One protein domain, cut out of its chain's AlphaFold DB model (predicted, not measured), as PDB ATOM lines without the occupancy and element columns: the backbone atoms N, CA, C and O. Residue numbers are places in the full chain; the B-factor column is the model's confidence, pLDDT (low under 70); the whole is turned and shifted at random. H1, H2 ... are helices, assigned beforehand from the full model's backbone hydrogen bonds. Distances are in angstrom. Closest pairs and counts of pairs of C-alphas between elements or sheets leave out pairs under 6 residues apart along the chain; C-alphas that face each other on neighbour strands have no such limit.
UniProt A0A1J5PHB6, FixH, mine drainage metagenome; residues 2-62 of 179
ATOM      1  N   ALA A   2      18.622 -15.570  66.892       68.62
ATOM      2  CA  ALA A   2      19.227 -14.840  65.762       68.62
ATOM      3  C   ALA A   2      19.427 -13.329  66.036       68.62
ATOM      4  O   ALA A   2      20.527 -12.811  65.888       68.62
ATOM      5  N   GLN A   3      18.404 -12.647  66.564       74.56
ATOM      6  CA  GLN A   3      18.450 -11.206  66.864       74.56
ATOM      7  C   GLN A   3      19.500 -10.828  67.927       74.56
ATOM      8  O   GLN A   3      20.104  -9.765  67.858       74.56
ATOM      9  N   THR A   4      19.761 -11.712  68.896       74.50
ATOM     10  CA  THR A   4      20.798 -11.519  69.924       74.50
ATOM     11  C   THR A   4      22.213 -11.649  69.360       74.50
ATOM     12  O   THR A   4      23.110 -10.946  69.812       74.50
ATOM     13  N   ILE A   5      22.413 -12.509  68.353       77.50
ATOM     14  CA  ILE A   5      23.704 -12.675  67.672       77.50
ATOM     15  C   ILE A   5      23.995 -11.457  66.786       77.50
ATOM     16  O   ILE A   5      25.111 -10.944  66.809       77.50
ATOM     17  N   GLU A   6      22.993 -10.940  66.068       78.75
ATOM     18  CA  GLU A   6      23.154  -9.727  65.252       78.75
ATOM     19  C   GLU A   6      23.445  -8.482  66.095       78.75
ATOM     20  O   GLU A   6      24.339  -7.705  65.758       78.75
ATOM     21  N   LEU A   7      22.753  -8.315  67.228       78.44
ATOM     22  CA  LEU A   7      23.002  -7.195  68.137       78.44
ATOM     23  C   LEU A   7      24.424  -7.238  68.716       78.44
ATOM     24  O   LEU A   7      25.089  -6.209  68.821       78.44
ATOM     25  N   PHE A   8      24.901  -8.437  69.063       78.75
ATOM     26  CA  PHE A   8      26.258  -8.647  69.561       78.75
ATOM     27  C   PHE A   8      27.311  -8.376  68.477       78.75
ATOM     28  O   PHE A   8      28.316  -7.715  68.740       78.75
ATOM     29  N   GLY A   9      27.048  -8.805  67.238       81.00
ATOM     30  CA  GLY A   9      27.892  -8.498  66.083       81.00
ATOM     31  C   GLY A   9      28.012  -6.993  65.829       81.00
ATOM     32  O   GLY A   9      29.121  -6.475  65.708       81.00
ATOM     33  N   LEU A  10      26.892  -6.266  65.834       82.88
ATOM     34  CA  LEU A  10      26.874  -4.807  65.671       82.88
ATOM     35  C   LEU A  10      27.583  -4.076  66.821       82.88
ATOM     36  O   LEU A  10      28.277  -3.086  66.587       82.88
ATOM     37  N   PHE A  11      27.464  -4.578  68.053       83.00
ATOM     38  CA  PHE A  11      28.164  -4.030  69.215       83.00
ATOM     39  C   PHE A  11      29.686  -4.176  69.098       83.00
ATOM     40  O   PHE A  11      30.413  -3.202  69.296       83.00
ATOM     41  N   ILE A  12      30.175  -5.352  68.693       82.31
ATOM     42  CA  ILE A  12      31.606  -5.586  68.454       82.31
ATOM     43  C   ILE A  12      32.126  -4.678  67.338       82.31
ATOM     44  O   ILE A  12      33.161  -4.033  67.503       82.31
ATOM     45  N   VAL A  13      31.403  -4.585  66.219       85.69
ATOM     46  CA  VAL A  13      31.792  -3.723  65.092       85.69
ATOM     47  C   VAL A  13      31.833  -2.253  65.513       85.69
ATOM     48  O   VAL A  13      32.769  -1.542  65.149       85.69
ATOM     49  N   SER A  14      30.874  -1.804  66.324       79.81
ATOM     50  CA  SER A  14      30.859  -0.448  66.881       79.81
ATOM     51  C   SER A  14      32.076  -0.188  67.772       79.81
ATOM     52  O   SER A  14      32.783   0.797  67.566       79.81
ATOM     53  N   ILE A  15      32.403  -1.109  68.686       82.94
ATOM     54  CA  ILE A  15      33.596  -1.006  69.539       82.94
ATOM     55  C   ILE A  15      34.862  -0.921  68.689       82.94
ATOM     56  O   ILE A  15      35.660  -0.009  68.885       82.94
ATOM     57  N   ILE A  16      35.038  -1.825  67.721       85.12
ATOM     58  CA  ILE A  16      36.221  -1.847  66.850       85.12
ATOM     59  C   ILE A  16      36.330  -0.543  66.057       85.12
ATOM     60  O   ILE A  16      37.419   0.016  65.943       85.12
ATOM     61  N   THR A  17      35.212  -0.028  65.547       84.75
ATOM     62  CA  THR A  17      35.184   1.211  64.763       84.75
ATOM     63  C   THR A  17      35.545   2.419  65.623       84.75
ATOM     64  O   THR A  17      36.390   3.220  65.231       84.75
ATOM     65  N   VAL A  18      34.963   2.540  66.819       81.56
ATOM     66  CA  VAL A  18      35.246   3.638  67.754       81.56
ATOM     67  C   VAL A  18      36.693   3.579  68.235       81.56
ATOM     68  O   VAL A  18      37.388   4.594  68.224       81.56
ATOM     69  N   PHE A  19      37.178   2.394  68.603       82.88
ATOM     70  CA  PHE A  19      38.543   2.206  69.087       82.88
ATOM     71  C   PHE A  19      39.569   2.435  67.971       82.88
ATOM     72  O   PHE A  19      40.565   3.129  68.171       82.88
ATOM     73  N   GLY A  20      39.289   1.934  66.765       81.88
ATOM     74  CA  GLY A  20      40.095   2.159  65.570       81.88
ATOM     75  C   GLY A  20      40.151   3.634  65.173       81.88
ATOM     76  O   GLY A  20      41.233   4.145  64.889       81.88
ATOM     77  N   LEU A  21      39.023   4.350  65.230       84.50
ATOM     78  CA  LEU A  21      38.963   5.793  64.989       84.50
ATOM     79  C   LEU A  21      39.769   6.565  66.039       84.50
ATOM     80  O   LEU A  21      40.514   7.477  65.693       84.50
ATOM     81  N   LEU A  22      39.662   6.188  67.314       80.44
ATOM     82  CA  LEU A  22      40.368   6.834  68.417       80.44
ATOM     83  C   LEU A  22      41.889   6.645  68.302       80.44
ATOM     84  O   LEU A  22      42.645   7.612  68.408       80.44
ATOM     85  N   ILE A  23      42.335   5.425  67.982       79.00
ATOM     86  CA  ILE A  23      43.735   5.108  67.667       79.00
ATOM     87  C   ILE A  23      44.194   5.920  66.452       79.00
ATOM     88  O   ILE A  23      45.230   6.585  66.501       79.00
ATOM     89  N   TRP A  24      43.410   5.937  65.374       79.50
ATOM     90  CA  TRP A  24      43.736   6.706  64.178       79.50
ATOM     91  C   TRP A  24      43.874   8.207  64.479       79.50
ATOM     92  O   TRP A  24      44.859   8.823  64.080       79.50
ATOM     93  N   VAL A  25      42.966   8.802  65.259       79.62
ATOM     94  CA  VAL A  25      43.033  10.215  65.674       79.62
ATOM     95  C   VAL A  25      44.264  10.504  66.540       79.62
ATOM     96  O   VAL A  25      44.922  11.529  66.345       79.62
ATOM     97  N   LEU A  26      44.619   9.609  67.462       73.31
ATOM     98  CA  LEU A  26      45.783   9.775  68.339       73.31
ATOM     99  C   LEU A  26      47.111   9.676  67.567       73.31
ATOM    100  O   LEU A  26      48.052  10.445  67.824       73.31
ATOM    101  N   PHE A  27      47.169   8.787  66.571       77.56
ATOM    102  CA  PHE A  27      48.398   8.436  65.857       77.56
ATOM    103  C   PHE A  27      48.507   8.979  64.421       77.56
ATOM    104  O   PHE A  27      49.565   8.837  63.811       77.56
ATOM    105  N   ARG A  28      47.511   9.710  63.892       79.88
ATOM    106  CA  ARG A  28      47.531  10.270  62.515       79.88
ATOM    107  C   ARG A  28      48.715  11.184  62.181       79.88
ATOM    108  O   ARG A  28      48.984  11.418  61.010       79.88
ATOM    109  N   LYS A  29      49.381  11.765  63.186       78.50
ATOM    110  CA  LYS A  29      50.568  12.635  63.027       78.50
ATOM    111  C   LYS A  29      51.880  11.931  63.422       78.50
ATOM    112  O   LYS A  29      52.875  12.604  63.660       78.50
ATOM    113  N   GLY A  30      51.866  10.601  63.537       75.88
ATOM    114  CA  GLY A  30      52.989   9.786  63.998       75.88
ATOM    115  C   GLY A  30      52.902   9.413  65.480       75.88
ATOM    116  O   GLY A  30      52.311  10.131  66.301       75.88
ATOM    117  N   ILE A  31      53.498   8.265  65.808       76.25
ATOM    118  CA  ILE A  31      53.676   7.770  67.174       76.25
ATOM    119  C   ILE A  31      54.900   8.474  67.758       76.25
ATOM    120  O   ILE A  31      56.025   8.232  67.333       76.25
ATOM    121  N   THR A  32      54.687   9.370  68.718       83.75
ATOM    122  CA  THR A  32      55.778   9.990  69.481       83.75
ATOM    123  C   THR A  32      55.920   9.293  70.832       83.75
ATOM    124  O   THR A  32      54.936   8.769  71.358       83.75
ATOM    125  N   GLY A  33      57.123   9.306  71.417       80.38
ATOM    126  CA  GLY A  33      57.396   8.678  72.720       80.38
ATOM    127  C   GLY A  33      56.365   9.016  73.813       80.38
ATOM    128  O   GLY A  33      55.813   8.096  74.414       80.38
ATOM    129  N   PRO A  34      55.995  10.298  74.017       85.12
ATOM    130  CA  PRO A  34      54.979  10.675  75.003       85.12
ATOM    131  C   PRO A  34      53.571  10.142  74.699       85.12
ATOM    132  O   PRO A  34      52.856   9.738  75.610       85.12
ATOM    133  N   LYS A  35      53.161  10.101  73.424       80.25
ATOM    134  CA  LYS A  35      51.847   9.560  73.033       80.25
ATOM    135  C   LYS A  35      51.768   8.057  73.262       80.25
ATOM    136  O   LYS A  35      50.743   7.561  73.719       80.25
ATOM    137  N   PHE A  36      52.849   7.349  72.946       84.38
ATOM    138  CA  PHE A  36      52.947   5.920  73.202       84.38
ATOM    139  C   PHE A  36      52.901   5.627  74.706       84.38
ATOM    140  O   PHE A  36      52.149   4.756  75.128       84.38
ATOM    141  N   LEU A  37      53.611   6.415  75.521       87.75
ATOM    142  CA  LEU A  37      53.580   6.283  76.977       87.75
ATOM    143  C   LEU A  37      52.162   6.465  77.544       87.75
ATOM    144  O   LEU A  37      51.708   5.625  78.315       87.75
ATOM    145  N   ILE A  38      51.444   7.515  77.128       87.62
ATOM    146  CA  ILE A  38      50.057   7.760  77.563       87.62
ATOM    147  C   ILE A  38      49.151   6.585  77.177       87.62
ATOM    148  O   ILE A  38      48.348   6.137  77.993       87.62
ATOM    149  N   PHE A  39      49.296   6.062  75.958       85.75
ATOM    150  CA  PHE A  39      48.513   4.921  75.490       85.75
ATOM    151  C   PHE A  39      48.773   3.656  76.319       85.75
ATOM    152  O   PHE A  39      47.827   3.005  76.757       85.75
ATOM    153  N   VAL A  40      50.044   3.333  76.581       89.81
ATOM    154  CA  VAL A  40      50.433   2.169  77.392       89.81
ATOM    155  C   VAL A  40      49.885   2.291  78.814       89.81
ATOM    156  O   VAL A  40      49.256   1.359  79.307       89.81
ATOM    157  N   VAL A  41      50.051   3.449  79.457       93.62
ATOM    158  CA  VAL A  41      49.540   3.685  80.816       93.62
ATOM    159  C   VAL A  41      48.014   3.578  80.864       93.62
ATOM    160  O   VAL A  41      47.484   2.935  81.767       93.62
ATOM    161  N   ALA A  42      47.301   4.145  79.886       89.31
ATOM    162  CA  ALA A  42      45.843   4.060  79.825       89.31
ATOM    163  C   ALA A  42      45.352   2.614  79.636       89.31
ATOM    164  O   ALA A  42      44.396   2.198  80.289       89.31
ATOM    165  N   PHE A  43      46.029   1.834  78.788       88.25
ATOM    166  CA  PHE A  43      45.700   0.427  78.564       88.25
ATOM    167  C   PHE A  43      45.883  -0.413  79.834       88.25
ATOM    168  O   PHE A  43      44.947  -1.084  80.268       88.25
ATOM    169  N   PHE A  44      47.054  -0.339  80.474       92.69
ATOM    170  CA  PHE A  44      47.300  -1.079  81.714       92.69
ATOM    171  C   PHE A  44      46.419  -0.586  82.868       92.69
ATOM    172  O   PHE A  44      45.931  -1.403  83.644       92.69
ATOM    173  N   GLY A  45      46.151   0.720  82.954       95.56
ATOM    174  CA  GLY A  45      45.227   1.288  83.935       95.56
ATOM    175  C   GLY A  45      43.811   0.724  83.803       95.56
ATOM    176  O   GLY A  45      43.203   0.360  84.811       95.56
ATOM    177  N   LEU A  46      43.307   0.569  82.574       94.56
ATOM    178  CA  LEU A  46      42.018  -0.075  82.314       94.56
ATOM    179  C   LEU A  46      42.019  -1.541  82.769       94.56
ATOM    180  O   LEU A  46      41.114  -1.953  83.490       94.56
ATOM    181  N   VAL A  47      43.046  -2.312  82.392       92.44
ATOM    182  CA  VAL A  47      43.174  -3.731  82.774       92.44
ATOM    183  C   VAL A  47      43.209  -3.893  84.295       92.44
ATOM    184  O   VAL A  47      42.469  -4.710  84.841       92.44
ATOM    185  N   ILE A  48      44.015  -3.090  84.995       94.00
ATOM    186  CA  ILE A  48      44.101  -3.109  86.462       94.00
ATOM    187  C   ILE A  48      42.748  -2.757  87.083       94.00
ATOM    188  O   ILE A  48      42.306  -3.450  87.992       94.00
ATOM    189  N   THR A  49      42.070  -1.722  86.581       95.56
ATOM    190  CA  THR A  49      40.759  -1.296  87.101       95.56
ATOM    191  C   THR A  49      39.727  -2.415  86.992       95.56
ATOM    192  O   THR A  49      39.026  -2.703  87.960       95.56
ATOM    193  N   VAL A  50      39.661  -3.085  85.838       92.94
ATOM    194  CA  VAL A  50      38.759  -4.225  85.630       92.94
ATOM    195  C   VAL A  50      39.138  -5.390  86.547       92.94
ATOM    196  O   VAL A  50      38.263  -5.942  87.206       92.94
ATOM    197  N   ASN A  51      40.427  -5.722  86.670       92.19
ATOM    198  CA  ASN A  51      40.896  -6.799  87.548       92.19
ATOM    199  C   ASN A  51      40.579  -6.539  89.025       92.19
ATOM    200  O   ASN A  51      40.104  -7.439  89.713       92.19
ATOM    201  N   VAL A  52      40.792  -5.316  89.515       94.12
ATOM    202  CA  VAL A  52      40.443  -4.924  90.890       94.12
ATOM    203  C   VAL A  52      38.929  -4.940  91.092       94.12
ATOM    204  O   VAL A  52      38.466  -5.427  92.118       94.12
ATOM    205  N   GLY A  53      38.147  -4.468  90.118       91.69
ATOM    206  CA  GLY A  53      36.685  -4.541  90.168       91.69
ATOM    207  C   GLY A  53      36.178  -5.983  90.248       91.69
ATOM    208  O   GLY A  53      35.326  -6.288  91.079       91.69
ATOM    209  N   MET A  54      36.758  -6.885  89.450       88.38
ATOM    210  CA  MET A  54      36.469  -8.319  89.522       88.38
ATOM    211  C   MET A  54      36.884  -8.917  90.871       88.38
ATOM    212  O   MET A  54      36.105  -9.665  91.452       88.38
ATOM    213  N   ALA A  55      38.056  -8.564  91.405       85.12
ATOM    214  CA  ALA A  55      38.506  -9.025  92.720       85.12
ATOM    215  C   ALA A  55      37.582  -8.540  93.851       85.12
ATOM    216  O   ALA A  55      37.218  -9.321  94.726       85.12
ATOM    217  N   PHE A  56      37.143  -7.278  93.804       84.44
ATOM    218  CA  PHE A  56      36.185  -6.723  94.759       84.44
ATOM    219  C   PHE A  56      34.838  -7.440  94.672       84.44
ATOM    220  O   PHE A  56      34.276  -7.813  95.699       84.44
ATOM    221  N   GLN A  57      34.335  -7.676  93.457       80.06
ATOM    222  CA  GLN A  57      33.100  -8.425  93.255       80.06
ATOM    223  C   GLN A  57      33.231  -9.855  93.785       80.06
ATOM    224  O   GLN A  57      32.385 -10.268  94.567       80.06
ATOM    225  N   ALA A  58      34.308 -10.565  93.441       76.56
ATOM    226  CA  ALA A  58      34.567 -11.926  93.902       76.56
ATOM    227  C   ALA A  58      34.640 -12.023  95.435       76.56
ATOM    228  O   ALA A  58      34.026 -12.920  96.010       76.56
ATOM    229  N   ALA A  59      35.302 -11.066  96.093       73.44
ATOM    230  CA  ALA A  59      35.369 -10.992  97.552       73.44
ATOM    231  C   ALA A  59      33.994 -10.756  98.212       73.44
ATOM    232  O   ALA A  59      33.772 -11.196  99.334       73.44
ATOM    233  N   HIS A  60      33.057 -10.085  97.529       68.56
ATOM    234  CA  HIS A  60      31.711  -9.826  98.056       68.56
ATOM    235  C   HIS A  60      30.687 -10.907  97.687       68.56
ATOM    236  O   HIS A  60      29.733 -11.114  98.435       68.56
ATOM    237  N   THR A  61      30.838 -11.589  96.546       64.31
ATOM    238  CA  THR A  61      29.867 -12.594  96.076       64.31
ATOM    239  C   THR A  61      30.145 -14.009  96.579       64.31
ATOM    240  O   THR A  61      29.284 -14.868  96.411       64.31
ATOM    241  N   PHE A  62      31.288 -14.253  97.228       53.56
ATOM    242  CA  PHE A  62      31.594 -15.518  97.901       53.56
ATOM    243  C   PHE A  62      32.301 -15.283  99.242       53.56
ATOM    244  O   PHE A  62      33.514 -15.475  99.331       53.56
TER     245      PHE A  62
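AT A GLANCE: This is residues 2 to 62 of the 179 residues of the protein "FixH" of mine drainage metagenome (UniProt A0A1J5PHB6). Two long helices, H1 and H2, form an open, flat V. They come near each other only at the end where a tight link joins them, and from there the two arms spread apart with nothing between them. The printed part has 61 residues with two named helices, H1 then H2 along the chain, and no named strand; the class is all helix. The whole is extended, with a radius of gyration of the C-alphas of 16.5 A, and the C-alphas span 47 by 35 by 7 A.

IN THESE COORDINATES: H1 takes in residues 2 to 27, 37.3 A from first to last C-alpha, with C-alpha 2 at (19.227, -14.840, 65.762) and C-alpha 27 at (48.398, 8.436, 65.857). After a tight link of 5 residues comes H2, residues 33 to 61, the longest helix by residues, 41.9 A from first to last C-alpha. C-alpha 61 is at (29.867, -12.594, 96.076).

HOW THE PARTS SIT: H1 and H2 are close but not clearly touching, with 1 pair of C-alphas within 8 A. Their closest C-alphas, those of Leu 26 and Lys 35, are 7.7 A apart. The helices run opposite ways at a steep tilt of 36 degrees, only just beyond shallow. Their centres are 20.5 A apart. In both H1 and H2 every O i to N i+4 pair is within hydrogen-bond range.

THE WHOLE: The two C-alphas farthest apart are those of Lys 29 and Phe 62, at 48.7 A. Residues 2 to 22 of H1 stand free, as do residues 28 to 34 and residues 40 to 62, of which 40 to 61 belong to H2. The printed part has no cut. Its mean pLDDT is 82.6, and residue 2 and residues 60 to 62 are under 70.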